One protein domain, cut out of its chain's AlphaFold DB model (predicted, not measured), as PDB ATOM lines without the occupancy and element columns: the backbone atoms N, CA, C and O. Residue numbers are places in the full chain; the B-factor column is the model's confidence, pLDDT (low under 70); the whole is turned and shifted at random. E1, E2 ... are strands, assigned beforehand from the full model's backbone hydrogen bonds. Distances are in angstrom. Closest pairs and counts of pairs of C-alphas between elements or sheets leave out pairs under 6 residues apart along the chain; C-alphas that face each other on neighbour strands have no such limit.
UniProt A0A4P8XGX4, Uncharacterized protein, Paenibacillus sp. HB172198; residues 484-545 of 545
ATOM      1  N   LEU A 484     178.547 136.356 143.585       98.06
ATOM      2  CA  LEU A 484     179.026 137.664 143.146       98.06
ATOM      3  C   LEU A 484     180.303 138.047 143.902       98.06
ATOM      4  O   LEU A 484     180.412 137.869 145.117       98.06
ATOM      5  N   SER A 485     181.273 138.615 143.187       96.56
ATOM      6  CA  SER A 485     182.535 139.041 143.795       96.56
ATOM      7  C   SER A 485     182.301 140.085 144.895       96.56
ATOM      8  O   SER A 485     181.578 141.059 144.691       96.56
ATOM      9  N   GLY A 486     182.909 139.868 146.066       96.56
ATOM     10  CA  GLY A 486     182.847 140.791 147.204       96.56
ATOM     11  C   GLY A 486     181.504 140.860 147.945       96.56
ATOM     12  O   GLY A 486     181.360 141.720 148.807       96.56
ATOM     13  N   ARG A 487     180.534 139.992 147.632       97.50
ATOM     14  CA  ARG A 487     179.191 139.990 148.241       97.50
ATOM     15  C   ARG A 487     178.764 138.596 148.641       97.50
ATOM     16  O   ARG A 487     179.153 137.647 147.972       97.50
ATOM     17  N   ASP A 488     177.888 138.455 149.626       97.44
ATOM     18  CA  ASP A 488     177.263 137.165 149.954       97.44
ATOM     19  C   ASP A 488     175.968 136.933 149.160       97.44
ATOM     20  O   ASP A 488     174.986 136.393 149.660       97.44
ATOM     21  N   VAL A 489     175.991 137.307 147.879       98.56
ATOM     22  CA  VAL A 489     174.870 137.170 146.947       98.56
ATOM     23  C   VAL A 489     175.230 136.186 145.848       98.56
ATOM     24  O   VAL A 489     176.324 136.238 145.292       98.56
ATOM     25  N   TRP A 490     174.294 135.303 145.525       98.69
ATOM     26  CA  TRP A 490     174.459 134.236 144.547       98.69
ATOM     27  C   TRP A 490     173.489 134.445 143.392       98.69
ATOM     28  O   TRP A 490     172.313 134.711 143.633       98.69
ATOM     29  N   VAL A 491     173.976 134.337 142.157       98.56
ATOM     30  CA  VAL A 491     173.196 134.577 140.938       98.56
ATOM     31  C   VAL A 491     173.395 133.439 139.950       98.56
ATOM     32  O   VAL A 491     174.508 132.950 139.763       98.56
ATOM     33  N   ARG A 492     172.311 133.045 139.280       98.50
ATOM     34  CA  ARG A 492     172.353 132.138 138.129       98.50
ATOM     35  C   ARG A 492     171.406 132.618 137.042       98.50
ATOM     36  O   ARG A 492     170.286 133.047 137.326       98.50
ATOM     37  N   THR A 493     171.862 132.520 135.800       98.38
ATOM     38  CA  THR A 493     171.103 132.913 134.614       98.38
ATOM     39  C   THR A 493     170.306 131.752 134.028       98.38
ATOM     40  O   THR A 493     170.746 130.597 134.001       98.38
ATOM     41  N   PHE A 494     169.139 132.091 133.500       98.69
ATOM     42  CA  PHE A 494     168.220 131.209 132.795       98.69
ATOM     43  C   PHE A 494     167.845 131.836 131.450       98.69
ATOM     44  O   PHE A 494     168.264 132.949 131.139       98.69
ATOM     45  N   GLN A 495     167.096 131.113 130.618       98.19
ATOM     46  CA  GLN A 495     166.716 131.598 129.287       98.19
ATOM     47  C   GLN A 495     165.841 132.854 129.345       98.19
ATOM     48  O   GLN A 495     166.014 133.731 128.505       98.19
ATOM     49  N   ASN A 496     164.950 132.955 130.336       98.31
ATOM     50  CA  ASN A 496     163.977 134.041 130.450       98.31
ATOM     51  C   ASN A 496     164.184 134.883 131.717       98.31
ATOM     52  O   ASN A 496     163.273 135.608 132.107       98.31
ATOM     53  N   GLY A 497     165.329 134.783 132.398       98.31
ATOM     54  CA  GLY A 497     165.550 135.550 133.619       98.31
ATOM     55  C   GLY A 497     166.781 135.158 134.424       98.31
ATOM     56  O   GLY A 497     167.663 134.435 133.957       98.31
ATOM     57  N   ILE A 498     166.823 135.635 135.666       98.62
ATOM     58  CA  ILE A 498     167.851 135.301 136.651       98.62
ATOM     59  C   ILE A 498     167.226 134.986 138.009       98.62
ATOM     60  O   ILE A 498     166.176 135.516 138.375       98.62
ATOM     61  N   VAL A 499     167.913 134.149 138.780       98.56
ATOM     62  CA  VAL A 499     167.636 133.941 140.204       98.56
ATOM     63  C   VAL A 499     168.744 134.580 141.030       98.56
ATOM     64  O   VAL A 499     169.915 134.481 140.663       98.56
ATOM     65  N   ILE A 500     168.376 135.234 142.130       98.69
ATOM     66  CA  ILE A 500     169.295 135.919 143.040       98.69
ATOM     67  C   ILE A 500     168.966 135.510 144.474       98.69
ATOM     68  O   ILE A 500     167.811 135.606 144.884       98.69
ATOM     69  N   VAL A 501     169.958 135.083 145.252       98.81
ATOM     70  CA  VAL A 501     169.769 134.640 146.643       98.81
ATOM     71  C   VAL A 501     170.792 135.304 147.558       98.81
ATOM     72  O   VAL A 501     171.986 135.297 147.256       98.81
ATOM     73  N   ASN A 502     170.331 135.832 148.693       98.69
ATOM     74  CA  ASN A 502     171.168 136.225 149.825       98.69
ATOM     75  C   ASN A 502     170.958 135.227 150.980       98.69
ATOM     76  O   ASN A 502     169.992 135.356 151.738       98.69
ATOM     77  N   PRO A 503     171.841 134.226 151.136       98.31
ATOM     78  CA  PRO A 503     171.751 133.258 152.220       98.31
ATOM     79  C   PRO A 503     172.498 133.691 153.489       98.31
ATOM     80  O   PRO A 503     172.629 132.889 154.416       98.31
ATOM     81  N   SER A 504     173.034 134.914 153.552       97.94
ATOM     82  CA  SER A 504     173.768 135.409 154.722       97.94
ATOM     83  C   SER A 504     172.840 135.941 155.821       97.94
ATOM     84  O   SER A 504     171.640 136.142 155.610       97.94
ATOM     85  N   GLU A 505     173.409 136.188 157.002       96.38
ATOM     86  CA  GLU A 505     172.729 136.868 158.118       96.38
ATOM     87  C   GLU A 505     172.647 138.395 157.926       96.38
ATOM     88  O   GLU A 505     171.999 139.094 158.699       96.38
ATOM     89  N   ASN A 506     173.293 138.930 156.886       97.56
ATOM     90  CA  ASN A 506     173.372 140.362 156.627       97.56
ATOM     91  C   ASN A 506     172.473 140.751 155.453       97.56
ATOM     92  O   ASN A 506     172.256 139.972 154.528       97.56
ATOM     93  N   ALA A 507     171.955 141.977 155.469       97.88
ATOM     94  CA  ALA A 507     171.261 142.528 154.311       97.88
ATOM     95  C   ALA A 507     172.260 142.935 153.216       97.88
ATOM     96  O   ALA A 507     173.316 143.501 153.494       97.88
ATOM     97  N   GLU A 508     171.883 142.705 151.964       98.12
ATOM     98  CA  GLU A 508     172.642 143.062 150.770       98.12
ATOM     99  C   GLU A 508     171.845 144.088 149.970       98.12
ATOM    100  O   GLU A 508     170.820 143.780 149.365       98.12
ATOM    101  N   ASN A 509     172.299 145.339 149.989       97.31
ATOM    102  CA  ASN A 509     171.610 146.449 149.336       97.31
ATOM    103  C   ASN A 509     172.273 146.806 148.002       97.31
ATOM    104  O   ASN A 509     173.479 146.596 147.809       97.31
ATOM    105  N   ASN A 510     171.487 147.402 147.101       96.62
ATOM    106  CA  ASN A 510     171.959 147.924 145.815       96.62
ATOM    107  C   ASN A 510     172.766 146.886 145.013       96.62
ATOM    108  O   ASN A 510     173.828 147.189 144.461       96.62
ATOM    109  N   VAL A 511     172.299 145.637 144.989       97.81
ATOM    110  CA  VAL A 511     172.880 144.589 144.150       97.81
ATOM    111  C   VAL A 511     172.523 144.922 142.709       97.81
ATOM    112  O   VAL A 511     171.360 144.825 142.324       97.81
ATOM    113  N   SER A 512     173.504 145.370 141.927       97.56
ATOM    114  CA  SER A 512     173.297 145.691 140.514       97.56
ATOM    115  C   SER A 512     172.953 144.432 139.723       97.56
ATOM    116  O   SER A 512     173.637 143.415 139.846       97.56
ATOM    117  N   VAL A 513     171.911 144.518 138.897       97.75
ATOM    118  CA  VAL A 513     171.488 143.443 137.987       97.75
ATOM    119  C   VAL A 513     171.594 143.844 136.515       97.75
ATOM    120  O   VAL A 513     171.383 143.014 135.637       97.75
ATOM    121  N   SER A 514     172.001 145.084 136.225       96.62
ATOM    122  CA  SER A 514     172.093 145.622 134.861       96.62
ATOM    123  C   SER A 514     173.028 144.829 133.941       96.62
ATOM    124  O   SER A 514     172.826 144.812 132.730       96.62
ATOM    125  N   SER A 515     174.041 144.147 134.488       96.56
ATOM    126  CA  SER A 515     174.963 143.309 133.708       96.56
ATOM    127  C   SER A 515     174.316 142.047 133.132       96.56
ATOM    128  O   SER A 515     174.917 141.401 132.280       96.56
ATOM    129  N   TYR A 516     173.119 141.678 133.597       96.81
ATOM    130  CA  TYR A 516     172.390 140.496 133.136       96.81
ATOM    131  C   TYR A 516     171.351 140.819 132.056       96.81
ATOM    132  O   TYR A 516     170.708 139.906 131.552       96.81
ATOM    133  N   GLY A 517     171.202 142.090 131.676       95.69
ATOM    134  CA  GLY A 517     170.234 142.544 130.683       95.69
ATOM    135  C   GLY A 517     169.089 143.348 131.295       95.69
ATOM    136  O   GLY A 517     169.147 143.792 132.441       95.69
ATOM    137  N   SER A 518     168.047 143.573 130.495       97.19
ATOM    138  CA  SER A 518     166.859 144.302 130.935       97.19
ATOM    139  C   SER A 518     165.900 143.342 131.634       97.19
ATOM    140  O   SER A 518     165.423 142.387 131.020       97.19
ATOM    141  N   LEU A 519     165.683 143.573 132.929       98.06
ATOM    142  CA  LEU A 519     164.974 142.674 133.835       98.06
ATOM    143  C   LEU A 519     163.731 143.340 134.423       98.06
ATOM    144  O   LEU A 519     163.737 144.543 134.674       98.06
ATOM    145  N   LYS A 520     162.711 142.532 134.713       97.62
ATOM    146  CA  LYS A 520     161.461 142.889 135.387       97.62
ATOM    147  C   LYS A 520     161.294 142.089 136.673       97.62
ATOM    148  O   LYS A 520     161.626 140.903 136.709       97.62
ATOM    149  N   ASP A 521     160.734 142.720 137.702       97.62
ATOM    150  CA  ASP A 521     160.310 142.037 138.931       97.62
ATOM    151  C   ASP A 521     158.818 141.648 138.840       97.62
ATOM    152  O   ASP A 521     157.949 142.524 138.970       97.62
ATOM    153  N   PRO A 522     158.478 140.359 138.629       96.75
ATOM    154  CA  PRO A 522     157.087 139.911 138.572       96.75
ATOM    155  C   PRO A 522     156.348 140.085 139.906       96.75
ATOM    156  O   PRO A 522     155.121 140.168 139.914       96.75
ATOM    157  N   GLU A 523     157.054 140.210 141.035       94.31
ATOM    158  CA  GLU A 523     156.432 140.478 142.334       94.31
ATOM    159  C   GLU A 523     155.904 141.902 142.464       94.31
ATOM    160  O   GLU A 523     155.006 142.152 143.265       94.31
ATOM    161  N   GLN A 524     156.457 142.827 141.680       93.06
ATOM    162  CA  GLN A 524     156.112 144.244 141.701       93.06
ATOM    163  C   GLN A 524     155.316 144.657 140.458       93.06
ATOM    164  O   GLN A 524     155.306 145.825 140.088       93.06
ATOM    165  N   GLY A 525     154.654 143.707 139.790       91.69
ATOM    166  CA  GLY A 525     153.870 143.993 138.587       91.69
ATOM    167  C   GLY A 525     154.722 144.178 137.331       91.69
ATOM    168  O   GLY A 525     154.355 144.953 136.454       91.69
ATOM    169  N   ASN A 526     155.846 143.458 137.232       93.31
ATOM    170  CA  ASN A 526     156.772 143.493 136.097       93.31
ATOM    171  C   ASN A 526     157.431 144.866 135.874       93.31
ATOM    172  O   ASN A 526     157.619 145.295 134.736       93.31
ATOM    173  N   ILE A 527     157.790 145.558 136.958       95.75
ATOM    174  CA  ILE A 527     158.547 146.816 136.895       95.75
ATOM    175  C   ILE A 527     159.995 146.517 136.504       95.75
ATOM    176  O   ILE A 527     160.601 145.588 137.039       95.75
ATOM    177  N   SER A 528     160.554 147.318 135.591       96.62
ATOM    178  CA  SER A 528     161.965 147.233 135.207       96.62
ATOM    179  C   SER A 528     162.884 147.503 136.400       96.62
ATOM    180  O   SER A 528     162.738 148.519 137.078       96.62
ATOM    181  N   VAL A 529     163.873 146.639 136.616       97.25
ATOM    182  CA  VAL A 529     164.820 146.739 137.734       97.25
ATOM    183  C   VAL A 529     166.265 146.773 137.244       97.25
ATOM    184  O   VAL A 529     166.683 145.985 136.400       97.25
ATOM    185  N   THR A 530     167.052 147.694 137.800       97.56
ATOM    186  CA  THR A 530     168.506 147.803 137.565       97.56
ATOM    187  C   THR A 530     169.322 147.407 138.791       97.56
ATOM    188  O   THR A 530     170.503 147.075 138.686       97.56
ATOM    189  N   SER A 531     168.696 147.407 139.967       97.88
ATOM    190  CA  SER A 531     169.266 146.920 141.217       97.88
ATOM    191  C   SER A 531     168.181 146.335 142.118       97.88
ATOM    192  O   SER A 531     167.002 146.657 141.977       97.88
ATOM    193  N   VAL A 532     168.588 145.475 143.049       98.06
ATOM    194  CA  VAL A 532     167.712 144.905 144.079       98.06
ATOM    195  C   VAL A 532     168.319 145.069 145.471       98.06
ATOM    196  O   VAL A 532     169.540 145.154 145.626       98.06
ATOM    197  N   SER A 533     167.457 145.079 146.485       97.88
ATOM    198  CA  SER A 533     167.842 144.941 147.892       97.88
ATOM    199  C   SER A 533     167.328 143.608 148.419       97.88
ATOM    200  O   SER A 533     166.163 143.262 148.228       97.88
ATOM    201  N   LEU A 534     168.210 142.862 149.072       98.12
ATOM    202  CA  LEU A 534     167.974 141.519 149.581       98.12
ATOM    203  C   LEU A 534     168.255 141.518 151.084       98.12
ATOM    204  O   LEU A 534     169.420 141.417 151.483       98.12
ATOM    205  N   PRO A 535     167.228 141.617 151.942       98.00
ATOM    206  CA  PRO A 535     167.391 141.349 153.364       98.00
ATOM    207  C   PRO A 535     168.040 139.981 153.617       98.00
ATOM    208  O   PRO A 535     168.117 139.128 152.727       98.00
ATOM    209  N   SER A 536     168.488 139.759 154.849       97.50
ATOM    210  CA  SER A 536     168.994 138.451 155.257       97.50
ATOM    211  C   SER A 536     167.985 137.338 154.937       97.50
ATOM    212  O   SER A 536     166.781 137.509 155.142       97.50
ATOM    213  N   LYS A 537     168.482 136.205 154.419       97.38
ATOM    214  CA  LYS A 537     167.679 135.020 154.056       97.38
ATOM    215  C   LYS A 537     166.514 135.343 153.114       97.38
ATOM    216  O   LYS A 537     165.371 134.942 153.343       97.38
ATOM    217  N   THR A 538     166.795 136.091 152.048       98.19
ATOM    218  CA  THR A 538     165.809 136.412 151.004       98.19
ATOM    219  C   THR A 538     166.340 136.119 149.610       98.19
ATOM    220  O   THR A 538     167.528 135.861 149.403       98.19
ATOM    221  N   ALA A 539     165.430 136.117 148.643       98.50
ATOM    222  CA  ALA A 539     165.738 135.864 147.252       98.50
ATOM    223  C   ALA A 539     164.832 136.676 146.325       98.50
ATOM    224  O   ALA A 539     163.803 137.204 146.747       98.50
ATOM    225  N   LYS A 540     165.224 136.743 145.052       98.44
ATOM    226  CA  LYS A 540     164.456 137.319 143.949       98.44
ATOM    227  C   LYS A 540     164.538 136.419 142.721       98.44
ATOM    228  O   LYS A 540     165.585 135.835 142.437       98.44
ATOM    229  N   ILE A 541     163.439 136.352 141.979       98.62
ATOM    230  CA  ILE A 541     163.387 135.803 140.623       98.62
ATOM    231  C   ILE A 541     162.990 136.959 139.714       98.62
ATOM    232  O   ILE A 541     161.929 137.546 139.903       98.62
ATOM    233  N   LEU A 542     163.853 137.300 138.765       98.56
ATOM    234  CA  LEU A 542     163.635 138.394 137.823       98.56
ATOM    235  C   LEU A 542     163.534 137.823 136.413       98.56
ATOM    236  O   LEU A 542     164.284 136.909 136.073       98.56
ATOM    237  N   LEU A 543     162.634 138.366 135.599       98.25
ATOM    238  CA  LEU A 543     162.392 137.902 134.233       98.25
ATOM    239  C   LEU A 543     162.963 138.890 133.217       98.25
ATOM    240  O   LEU A 543     162.984 140.089 133.476       98.25
ATOM    241  N   PHE A 544     163.435 138.412 132.069       97.31
ATOM    242  CA  PHE A 544     163.857 139.289 130.976       97.31
ATOM    243  C   PHE A 544     162.665 140.028 130.355       97.31
ATOM    244  O   PHE A 544     161.520 139.579 130.444       97.31
ATOM    245  N   ASN A 545     162.964 141.192 129.775       87.44
ATOM    246  CA  ASN A 545     161.976 142.110 129.212       87.44
ATOM    247  C   ASN A 545     161.147 141.575 128.055       87.44
ATOM    248  O   ASN A 545     161.722 140.916 127.163       87.44
TER     249      ASN A 545
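This is residues 484 to 545 of the 545 residues of an uncharacterized protein of Paenibacillus sp. HB172198 (UniProt A0A4P8XGX4). This is a small, flattened sandwich, only partly face to face: the long strands E1, E2 and E7 lie side by side as one layer, and the two-stranded sheet E3 and E6 lies over part of it as the other. At one end the short hairpin E4 and E5 carries the large sheet on from E7 toward the second layer, where E5 runs on into E6. The printed part has 62 residues with seven named strands, E1 to E7 in order along the chain, and no named helix; the class is all strand. The large sheet has the order E1, E2, E7, E4, E5, and both sheets are antiparallel. The whole is compact, with a radius of gyration of the C-alphas of 10.9 A and spans of 31 by 22 by 16 A.

Begin in the large sheet with E2, residues 497 to 502, and E7, residues 538 to 544, antiparallel at 167 degrees; look for N 500 and O 540, 2.9 A apart, within hydrogen-bond range. On the other side of E2 is the edge strand E1, residues 490 to 494, which forms a hairpin with E2; N 492 and O 499 are 3.1 A apart. E7 is staggered: residues 538 to 543 pair with E2, and residues 543 to 544 with E4, residues 519 to 521, where N 520 and O 543 are 2.8 A apart. E4 and the edge strand E5, residues 527 to 529, form a hairpin at 125 degrees, with N 521 and O 527 2.9 A apart. The five-stranded sheet is strongly twisted. E5 runs on at 90 degrees into E6, residues 531 to 534, and they meet only through their link. E6 is antiparallel to E3, residues 508 to 512; N 534 and O 508 are 2.8 A apart. Between the sheets, the closest C-alphas of E2 and E6 are those of Asn 502 and Leu 534, 6.2 A apart. E1 and E3 are apart.

Find C-alpha 490 at (174.459, 134.236, 144.547), where E1 begins its 13.6 A. E2 spans 17.2 A and E3 10.6 A; E4 spans 6.9 A from C-alpha 519 at (164.974, 142.674, 133.835). E5 covers 6.3 A and E6 10.0 A. E7, the longest strand, runs 20.3 A to C-alpha 544 at (163.857, 139.289, 130.976).

The C-alphas of Glu 505 and Asn 545, the two farthest apart, are 31.3 A apart; Asn 545 is the chain's last residue. The printed part has no cut and no long link; the link from E3 to E4 is short, and the other links are tight. The mean pLDDT of the printed part is 97.3, and no printed residue is under 70.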